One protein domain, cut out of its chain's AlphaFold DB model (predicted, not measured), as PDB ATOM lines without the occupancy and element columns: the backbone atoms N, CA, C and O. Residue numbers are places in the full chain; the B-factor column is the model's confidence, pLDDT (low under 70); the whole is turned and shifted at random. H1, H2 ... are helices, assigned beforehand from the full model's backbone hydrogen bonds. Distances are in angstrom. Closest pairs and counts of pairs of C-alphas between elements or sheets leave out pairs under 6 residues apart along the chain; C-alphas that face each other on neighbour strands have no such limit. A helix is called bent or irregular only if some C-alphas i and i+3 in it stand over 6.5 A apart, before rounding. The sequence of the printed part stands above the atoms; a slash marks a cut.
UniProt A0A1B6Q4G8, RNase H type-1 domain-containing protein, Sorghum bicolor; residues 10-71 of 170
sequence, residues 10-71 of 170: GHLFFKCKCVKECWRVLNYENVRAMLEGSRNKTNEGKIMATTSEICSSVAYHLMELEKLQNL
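AT A GLANCE: This is residues 10 to 71 of the 170 residues of the protein "RNase H type-1 domain-containing protein" of Sorghum bicolor (UniProt A0A1B6Q4G8). Two long helices make an open, flat U: H3 runs one way, the chain turns through residues 44 to 50, and H4 folds back across a gap from H3. The short helices H1 and H2 pack on H3 on its side away from H4, while residues 62 to 71 at the far end of H4 stick out. The printed part has 62 residues with four named helices, in the order H1, H2, H3, H4, and no named strand; the class is all helix. It is only just loose, close to compact, with a radius of gyration of the C-alphas of 13.1 A, and spans 42 by 30 by 14 A.

HOW THE PARTS SIT: Start with H1, residues 10 to 15, and H2, residues 17 to 25: they only just touch, only at the corner by their tight link, with 3 pairs of C-alphas within 8 A, the closest being Phe 13 and Val 19 at 6.5 A. Go on to H3, residues 29 to 43, whose residues 32 to 36 alone touch H1, about perpendicular at 79 degrees; the closest C-alphas, of Phe 14 and Glu 36, are 6.1 A apart. Residues 29 to 32 of H3 alone touch H2, opposite ways at a steep tilt of 46 degrees, with the C-alphas of Trp 23 and Glu 29 closest at 5.1 A. H4, residues 51 to 69, is near H3, and apart from H1 and H2. Every O i to N i+4 pair is within hydrogen-bond range in H1, H2 and H4; in H3 10 of 11 are.

IN THESE COORDINATES: Find C-alpha 10 at (206.254, 179.576, 165.548), where H1 begins its 6.2 A; H1 is only just irregular, C-alphas 12 and 15 being 6.7 A apart. H2 is 12.4 A long, and H3 runs 21.1 A from C-alpha 29 at (213.120, 167.600, 161.167). H4 runs 27.1 A to C-alpha 69 at (212.234, 165.360, 142.524).

THE WHOLE: Look to Gly 45 and Leu 71 for the two C-alphas farthest apart, 41.6 A. The printed part has no cut; H3 to H4 is a short link. Mean pLDDT of the printed part is 71.3, and residues 38 to 55, 57, 65 and 68 to 71 are under 70.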
ATOM      1  N   GLY A  10     205.267 180.555 165.086       74.56
ATOM      2  CA  GLY A  10     206.254 179.576 165.548       74.56
ATOM      3  C   GLY A  10     205.617 178.303 166.087       74.56
ATOM      4  O   GLY A  10     206.109 177.209 165.818       74.56
ATOM      5  N   HIS A  11     204.487 178.422 166.778       75.06
ATOM      6  CA  HIS A  11     203.612 177.300 167.061       75.06
ATOM      7  C   HIS A  11     203.172 176.617 165.765       75.06
ATOM      8  O   HIS A  11     203.360 175.410 165.615       75.06
ATOM      9  N   LEU A  12     202.666 177.397 164.812       73.75
ATOM     10  CA  LEU A  12     202.089 176.901 163.565       73.75
ATOM     11  C   LEU A  12     203.102 176.239 162.627       73.75
ATOM     12  O   LEU A  12     202.745 175.266 161.975       73.75
ATOM     13  N   PHE A  13     204.351 176.709 162.580       76.62
ATOM     14  CA  PHE A  13     205.379 176.144 161.700       76.62
ATOM     15  C   PHE A  13     206.380 175.223 162.406       76.62
ATOM     16  O   PHE A  13     206.878 174.302 161.767       76.62
ATOM     17  N   PHE A  14     206.675 175.406 163.699       79.81
ATOM     18  CA  PHE A  14     207.782 174.694 164.359       79.81
ATOM     19  C   PHE A  14     207.390 173.900 165.610       79.81
ATOM     20  O   PHE A  14     207.975 172.837 165.829       79.81
ATOM     21  N   LYS A  15     206.447 174.373 166.442       79.81
ATOM     22  CA  LYS A  15     206.207 173.801 167.789       79.81
ATOM     23  C   LYS A  15     205.004 172.855 167.880       79.81
ATOM     24  O   LYS A  15     205.037 171.937 168.701       79.81
ATOM     25  N   CYS A  16     203.986 173.030 167.037       83.94
ATOM     26  CA  CYS A  16     202.773 172.206 167.005       83.94
ATOM     27  C   CYS A  16     203.097 170.719 166.800       83.94
ATOM     28  O   CYS A  16     203.801 170.359 165.856       83.94
ATOM     29  N   LYS A  17     202.521 169.834 167.630       84.12
ATOM     30  CA  LYS A  17     202.722 168.374 167.526       84.12
ATOM     31  C   LYS A  17     202.361 167.825 166.141       84.12
ATOM     32  O   LYS A  17     203.124 167.044 165.587       84.12
ATOM     33  N   CYS A  18     201.233 168.259 165.574       77.88
ATOM     34  CA  CYS A  18     200.786 167.825 164.247       77.88
ATOM     35  C   CYS A  18     201.789 168.220 163.155       77.88
ATOM     36  O   CYS A  18     202.043 167.452 162.240       77.88
ATOM     37  N   VAL A  19     202.379 169.411 163.276       77.44
ATOM     38  CA  VAL A  19     203.297 169.963 162.275       77.44
ATOM     39  C   VAL A  19     204.688 169.350 162.415       77.44
ATOM     40  O   VAL A  19     205.285 169.001 161.404       77.44
ATOM     41  N   LYS A  20     205.176 169.108 163.643       81.75
ATOM     42  CA  LYS A  20     206.389 168.302 163.884       81.75
ATOM     43  C   LYS A  20     206.293 166.918 163.243       81.75
ATOM     44  O   LYS A  20     207.266 166.458 162.659       81.75
ATOM     45  N   GLU A  21     205.122 166.284 163.285       80.44
ATOM     46  CA  GLU A  21     204.921 165.015 162.582       80.44
ATOM     47  C   GLU A  21     205.013 165.179 161.057       80.44
ATOM     48  O   GLU A  21     205.673 164.369 160.415       80.44
ATOM     49  N   CYS A  22     204.468 166.254 160.473       75.44
ATOM     50  CA  CYS A  22     204.671 166.560 159.051       75.44
ATOM     51  C   CYS A  22     206.160 166.737 158.698       75.44
ATOM     52  O   CYS A  22     206.628 166.131 157.737       75.44
ATOM     53  N   TRP A  23     206.928 167.502 159.486       81.12
ATOM     54  CA  TRP A  23     208.377 167.663 159.275       81.12
ATOM     55  C   TRP A  23     209.134 166.333 159.392       81.12
ATOM     56  O   TRP A  23     210.040 166.079 158.599       81.12
ATOM     57  N   ARG A  24     208.743 165.465 160.334       81.62
ATOM     58  CA  ARG A  24     209.333 164.131 160.522       81.62
ATOM     59  C   ARG A  24     209.017 163.183 159.365       81.62
ATOM     60  O   ARG A  24     209.930 162.540 158.859       81.62
ATOM     61  N   VAL A  25     207.760 163.122 158.918       79.50
ATOM     62  CA  VAL A  25     207.323 162.293 157.776       79.50
ATOM     63  C   VAL A  25     207.995 162.731 156.471       79.50
ATOM     64  O   VAL A  25     208.332 161.888 155.645       79.50
ATOM     65  N   LEU A  26     208.251 164.031 156.305       72.88
ATOM     66  CA  LEU A  26     208.983 164.587 155.161       72.88
ATOM     67  C   LEU A  26     210.519 164.554 155.331       72.88
ATOM     68  O   LEU A  26     211.229 165.083 154.484       72.88
ATOM     69  N   ASN A  27     211.040 163.954 156.409       80.44
ATOM     70  CA  ASN A  27     212.472 163.863 156.737       80.44
ATOM     71  C   ASN A  27     213.213 165.219 156.875       80.44
ATOM     72  O   ASN A  27     214.437 165.286 156.783       80.44
ATOM     73  N   TYR A  28     212.488 166.306 157.159       81.00
ATOM     74  CA  TYR A  28     213.019 167.671 157.296       81.00
ATOM     75  C   TYR A  28     213.116 168.158 158.755       81.00
ATOM     76  O   TYR A  28     213.256 169.354 159.015       81.00
ATOM     77  N   GLU A  29     213.078 167.253 159.736       82.88
ATOM     78  CA  GLU A  29     213.120 167.600 161.167       82.88
ATOM     79  C   GLU A  29     214.396 168.377 161.564       82.88
ATOM     80  O   GLU A  29     214.333 169.295 162.382       82.88
ATOM     81  N   ASN A  30     215.533 168.094 160.916       78.25
ATOM     82  CA  ASN A  30     216.779 168.854 161.093       78.25
ATOM     83  C   ASN A  30     216.632 170.318 160.635       78.25
ATOM     84  O   ASN A  30     217.096 171.237 161.311       78.25
ATOM     85  N   VAL A  31     215.935 170.544 159.515       76.88
ATOM     86  CA  VAL A  31     215.654 171.880 158.967       76.88
ATOM     87  C   VAL A  31     214.690 172.631 159.884       76.88
ATOM     88  O   VAL A  31     214.940 173.783 160.235       76.88
ATOM     89  N   ARG A  32     213.636 171.953 160.362       85.75
ATOM     90  CA  ARG A  32     212.698 172.489 161.359       85.75
ATOM     91  C   ARG A  32     213.428 172.953 162.622       85.75
ATOM     92  O   ARG A  32     213.179 174.061 163.095       85.75
ATOM     93  N   ALA A  33     214.333 172.130 163.155       80.75
ATOM     94  CA  ALA A  33     215.111 172.443 164.352       80.75
ATOM     95  C   ALA A  33     216.088 173.614 164.135       80.75
ATOM     96  O   ALA A  33     216.197 174.485 164.999       80.75
ATOM     97  N   MET A  34     216.746 173.682 162.972       77.25
ATOM     98  CA  MET A  34     217.609 174.808 162.599       77.25
ATOM     99  C   MET A  34     216.821 176.123 162.512       77.25
ATOM    100  O   MET A  34     217.232 177.124 163.099       77.25
ATOM    101  N   LEU A  35     215.675 176.123 161.824       75.88
ATOM    102  CA  LEU A  35     214.819 177.305 161.676       75.88
ATOM    103  C   LEU A  35     214.221 177.752 163.021       75.88
ATOM    104  O   LEU A  35     214.228 178.945 163.326       75.88
ATOM    105  N   GLU A  36     213.780 176.812 163.864       78.69
ATOM    106  CA  GLU A  36     213.328 177.099 165.233       78.69
ATOM    107  C   GLU A  36     214.450 177.722 166.081       78.69
ATOM    108  O   GLU A  36     214.236 178.738 166.747       78.69
ATOM    109  N   GLY A  37     215.659 177.152 166.026       70.38
ATOM    110  CA  GLY A  37     216.831 177.650 166.747       70.38
ATOM    111  C   GLY A  37     217.247 179.055 166.308       70.38
ATOM    112  O   GLY A  37     217.503 179.913 167.154       70.38
ATOM    113  N   SER A  38     217.254 179.325 165.001       66.62
ATOM    114  CA  SER A  38     217.508 180.663 164.454       66.62
ATOM    115  C   SER A  38     216.462 181.681 164.907       66.62
ATOM    116  O   SER A  38     216.828 182.799 165.258       66.62
ATOM    117  N   ARG A  39     215.180 181.294 164.996       65.88
ATOM    118  CA  ARG A  39     214.108 182.182 165.480       65.88
ATOM    119  C   ARG A  39     214.192 182.458 166.986       65.88
ATOM    120  O   ARG A  39     213.915 183.572 167.420       65.88
ATOM    121  N   ASN A  40     214.584 181.469 167.791       62.59
ATOM    122  CA  ASN A  40     214.741 181.654 169.238       62.59
ATOM    123  C   ASN A  40     215.921 182.593 169.570       62.59
ATOM    124  O   ASN A  40     215.796 183.403 170.486       62.59
ATOM    125  N   LYS A  41     217.013 182.578 168.785       62.81
ATOM    126  CA  LYS A  41     218.117 183.554 168.920       62.81
ATOM    127  C   LYS A  41     217.634 185.003 168.779       62.81
ATOM    128  O   LYS A  41     218.049 185.846 169.570       62.81
ATOM    129  N   THR A  42     216.722 185.276 167.840       57.06
ATOM    130  CA  THR A  42     216.100 186.600 167.664       57.06
ATOM    131  C   THR A  42     215.325 187.038 168.910       57.06
ATOM    132  O   THR A  42     215.455 188.179 169.343       57.06
ATOM    133  N   ASN A  43     214.567 186.126 169.531       58.72
ATOM    134  CA  ASN A  43     213.805 186.413 170.753       58.72
ATOM    135  C   ASN A  43     214.698 186.633 171.990       58.72
ATOM    136  O   ASN A  43     214.282 187.303 172.930       58.72
ATOM    137  N   GLU A  44     215.916 186.088 171.994       60.00
ATOM    138  CA  GLU A  44     216.926 186.287 173.044       60.00
ATOM    139  C   GLU A  44     217.823 187.519 172.800       60.00
ATOM    140  O   GLU A  44     218.807 187.713 173.515       60.00
ATOM    141  N   GLY A  45     217.536 188.337 171.777       55.91
ATOM    142  CA  GLY A  45     218.343 189.511 171.422       55.91
ATOM    143  C   GLY A  45     219.742 189.182 170.882       55.91
ATOM    144  O   GLY A  45     220.610 190.053 170.843       55.91
ATOM    145  N   LYS A  46     219.987 187.929 170.479       61.25
ATOM    146  CA  LYS A  46     221.268 187.487 169.910       61.25
ATOM    147  C   LYS A  46     221.347 187.849 168.426       61.25
ATOM    148  O   LYS A  46     220.331 187.984 167.747       61.25
ATOM    149  N   ILE A  47     222.579 187.996 167.933       59.31
ATOM    150  CA  ILE A  47     222.882 188.416 166.556       59.31
ATOM    151  C   ILE A  47     222.122 187.532 165.554       59.31
ATOM    152  O   ILE A  47     222.170 186.301 165.635       59.31
ATOM    153  N   MET A  48     221.405 188.175 164.630       57.84
ATOM    154  CA  MET A  48     220.648 187.497 163.579       57.84
ATOM    155  C   MET A  48     221.580 186.705 162.659       57.84
ATOM    156  O   MET A  48     222.697 187.144 162.386       57.84
ATOM    157  N   ALA A  49     221.083 185.600 162.099       60.56
ATOM    158  CA  ALA A  49     221.667 185.069 160.873       60.56
ATOM    159  C   ALA A  49     221.628 186.175 159.807       60.56
ATOM    160  O   ALA A  49     220.596 186.824 159.607       60.56
ATOM    161  N   THR A  50     222.760 186.419 159.162       64.56
ATOM    162  CA  THR A  50     222.886 187.412 158.097       64.56
ATOM    163  C   THR A  50     221.957 187.066 156.934       64.56
ATOM    164  O   THR A  50     221.629 185.901 156.698       64.56
ATOM    165  N   THR A  51     221.572 188.070 156.143       57.38
ATOM    166  CA  THR A  51     220.788 187.859 154.915       57.38
ATOM    167  C   THR A  51     221.439 186.813 154.005       57.38
ATOM    168  O   THR A  51     220.741 185.995 153.420       57.38
ATOM    169  N   SER A  52     222.778 186.792 153.954       67.25
ATOM    170  CA  SER A  52     223.557 185.791 153.219       67.25
ATOM    171  C   SER A  52     223.303 184.369 153.729       67.25
ATOM    172  O   SER A  52     222.935 183.507 152.942       67.25
ATOM    173  N   GLU A  53     223.399 184.124 155.041       66.69
ATOM    174  CA  GLU A  53     223.165 182.794 155.631       66.69
ATOM    175  C   GLU A  53     221.730 182.297 155.409       66.69
ATOM    176  O   GLU A  53     221.524 181.122 155.093       66.69
ATOM    177  N   ILE A  54     220.734 183.187 155.506       68.62
ATOM    178  CA  ILE A  54     219.332 182.850 155.214       68.62
ATOM    179  C   ILE A  54     219.171 182.497 153.728       68.62
ATOM    180  O   ILE A  54     218.614 181.447 153.407       68.62
ATOM    181  N   CYS A  55     219.699 183.320 152.815       65.44
ATOM    182  CA  CYS A  55     219.671 183.041 151.379       65.44
ATOM    183  C   CYS A  55     220.408 181.742 151.019       65.44
ATOM    184  O   CYS A  55     219.904 180.971 150.205       65.44
ATOM    185  N   SER A  56     221.557 181.458 151.642       71.62
ATOM    186  CA  SER A  56     222.310 180.215 151.446       71.62
ATOM    187  C   SER A  56     221.552 178.990 151.955       71.62
ATOM    188  O   SER A  56     221.542 177.969 151.274       71.62
ATOM    189  N   SER A  57     220.873 179.084 153.104       69.00
ATOM    190  CA  SER A  57     220.015 178.007 153.617       69.00
ATOM    191  C   SER A  57     218.827 177.738 152.686       69.00
ATOM    192  O   SER A  57     218.574 176.585 152.339       69.00
ATOM    193  N   VAL A  58     218.141 178.787 152.217       70.81
ATOM    194  CA  VAL A  58     217.038 178.649 151.249       70.81
ATOM    195  C   VAL A  58     217.534 178.023 149.942       70.81
ATOM    196  O   VAL A  58     216.933 177.062 149.468       70.81
ATOM    197  N   ALA A  59     218.653 178.500 149.389       71.69
ATOM    198  CA  ALA A  59     219.249 177.937 148.177       71.69
ATOM    199  C   ALA A  59     219.642 176.459 148.354       71.69
ATOM    200  O   ALA A  59     219.327 175.636 147.497       71.69
ATOM    201  N   TYR A  60     220.263 176.103 149.483       73.81
ATOM    202  CA  TYR A  60     220.635 174.723 149.796       73.81
ATOM    203  C   TYR A  60     219.415 173.789 149.828       73.81
ATOM    204  O   TYR A  60     219.421 172.757 149.156       73.81
ATOM    205  N   HIS A  61     218.345 174.164 150.539       70.50
ATOM    206  CA  HIS A  61     217.145 173.323 150.631       70.50
ATOM    207  C   HIS A  61     216.348 173.265 149.318       70.50
ATOM    208  O   HIS A  61     215.734 172.239 149.032       70.50
ATOM    209  N   LEU A  62     216.403 174.303 148.476       70.62
ATOM    210  CA  LEU A  62     215.865 174.242 147.110       70.62
ATOM    211  C   LEU A  62     216.632 173.222 146.250       70.62
ATOM    212  O   LEU A  62     216.008 172.365 145.629       70.62
ATOM    213  N   MET A  63     217.970 173.232 146.279       71.00
ATOM    214  CA  MET A  63     218.785 172.235 145.563       71.00
ATOM    215  C   MET A  63     218.590 170.808 146.107       71.00
ATOM    216  O   MET A  63     218.716 169.829 145.370       71.00
ATOM    217  N   GLU A  64     218.306 170.661 147.402       74.44
ATOM    218  CA  GLU A  64     217.969 169.380 148.035       74.44
ATOM    219  C   GLU A  64     216.598 168.857 147.563       74.44
ATOM    220  O   GLU A  64     216.480 167.686 147.197       74.44
ATOM    221  N   LEU A  65     215.590 169.731 147.471       67.06
ATOM    222  CA  LEU A  65     214.272 169.421 146.901       67.06
ATOM    223  C   LEU A  65     214.355 169.007 145.424       67.06
ATOM    224  O   LEU A  65     213.741 168.012 145.037       67.06
ATOM    225  N   GLU A  66     215.140 169.711 144.605       70.38
ATOM    226  CA  GLU A  66     215.361 169.354 143.194       70.38
ATOM    227  C   GLU A  66     215.979 167.954 143.049       70.38
ATOM    228  O   GLU A  66     215.543 167.158 142.214       70.38
ATOM    229  N   LYS A  67     216.958 167.595 143.891       74.50
ATOM    230  CA  LYS A  67     217.548 166.243 143.895       74.50
ATOM    231  C   LYS A  67     216.516 165.159 144.204       74.50
ATOM    232  O   LYS A  67     216.546 164.111 143.566       74.50
ATOM    233  N   LEU A  68     215.596 165.409 145.137       64.06
ATOM    234  CA  LEU A  68     214.535 164.461 145.490       64.06
ATOM    235  C   LEU A  68     213.481 164.324 144.381       64.06
ATOM    236  O   LEU A  68     213.022 163.215 144.114       64.06
ATOM    237  N   GLN A  69     213.139 165.412 143.682       58.62
ATOM    238  CA  GLN A  69     212.234 165.360 142.524       58.62
ATOM    239  C   GLN A  69     212.797 164.495 141.385       58.62
ATOM    240  O   GLN A  69     212.045 163.758 140.753       58.62
ATOM    241  N   ASN A  70     214.118 164.508 141.180       59.94
ATOM    242  CA  ASN A  70     214.794 163.684 140.171       59.94
ATOM    243  C   ASN A  70     214.807 162.168 140.480       59.94
ATOM    244  O   ASN A  70     215.185 161.382 139.613       59.94
ATOM    245  N   LEU A  71     214.387 161.736 141.677       59.28
ATOM    246  CA  LEU A  71     214.236 160.314 142.030       59.28
ATOM    247  C   LEU A  71     212.846 159.748 141.689       59.28
ATOM    248  O   LEU A  71     212.648 158.534 141.749       59.28
TER     249      LEU A  71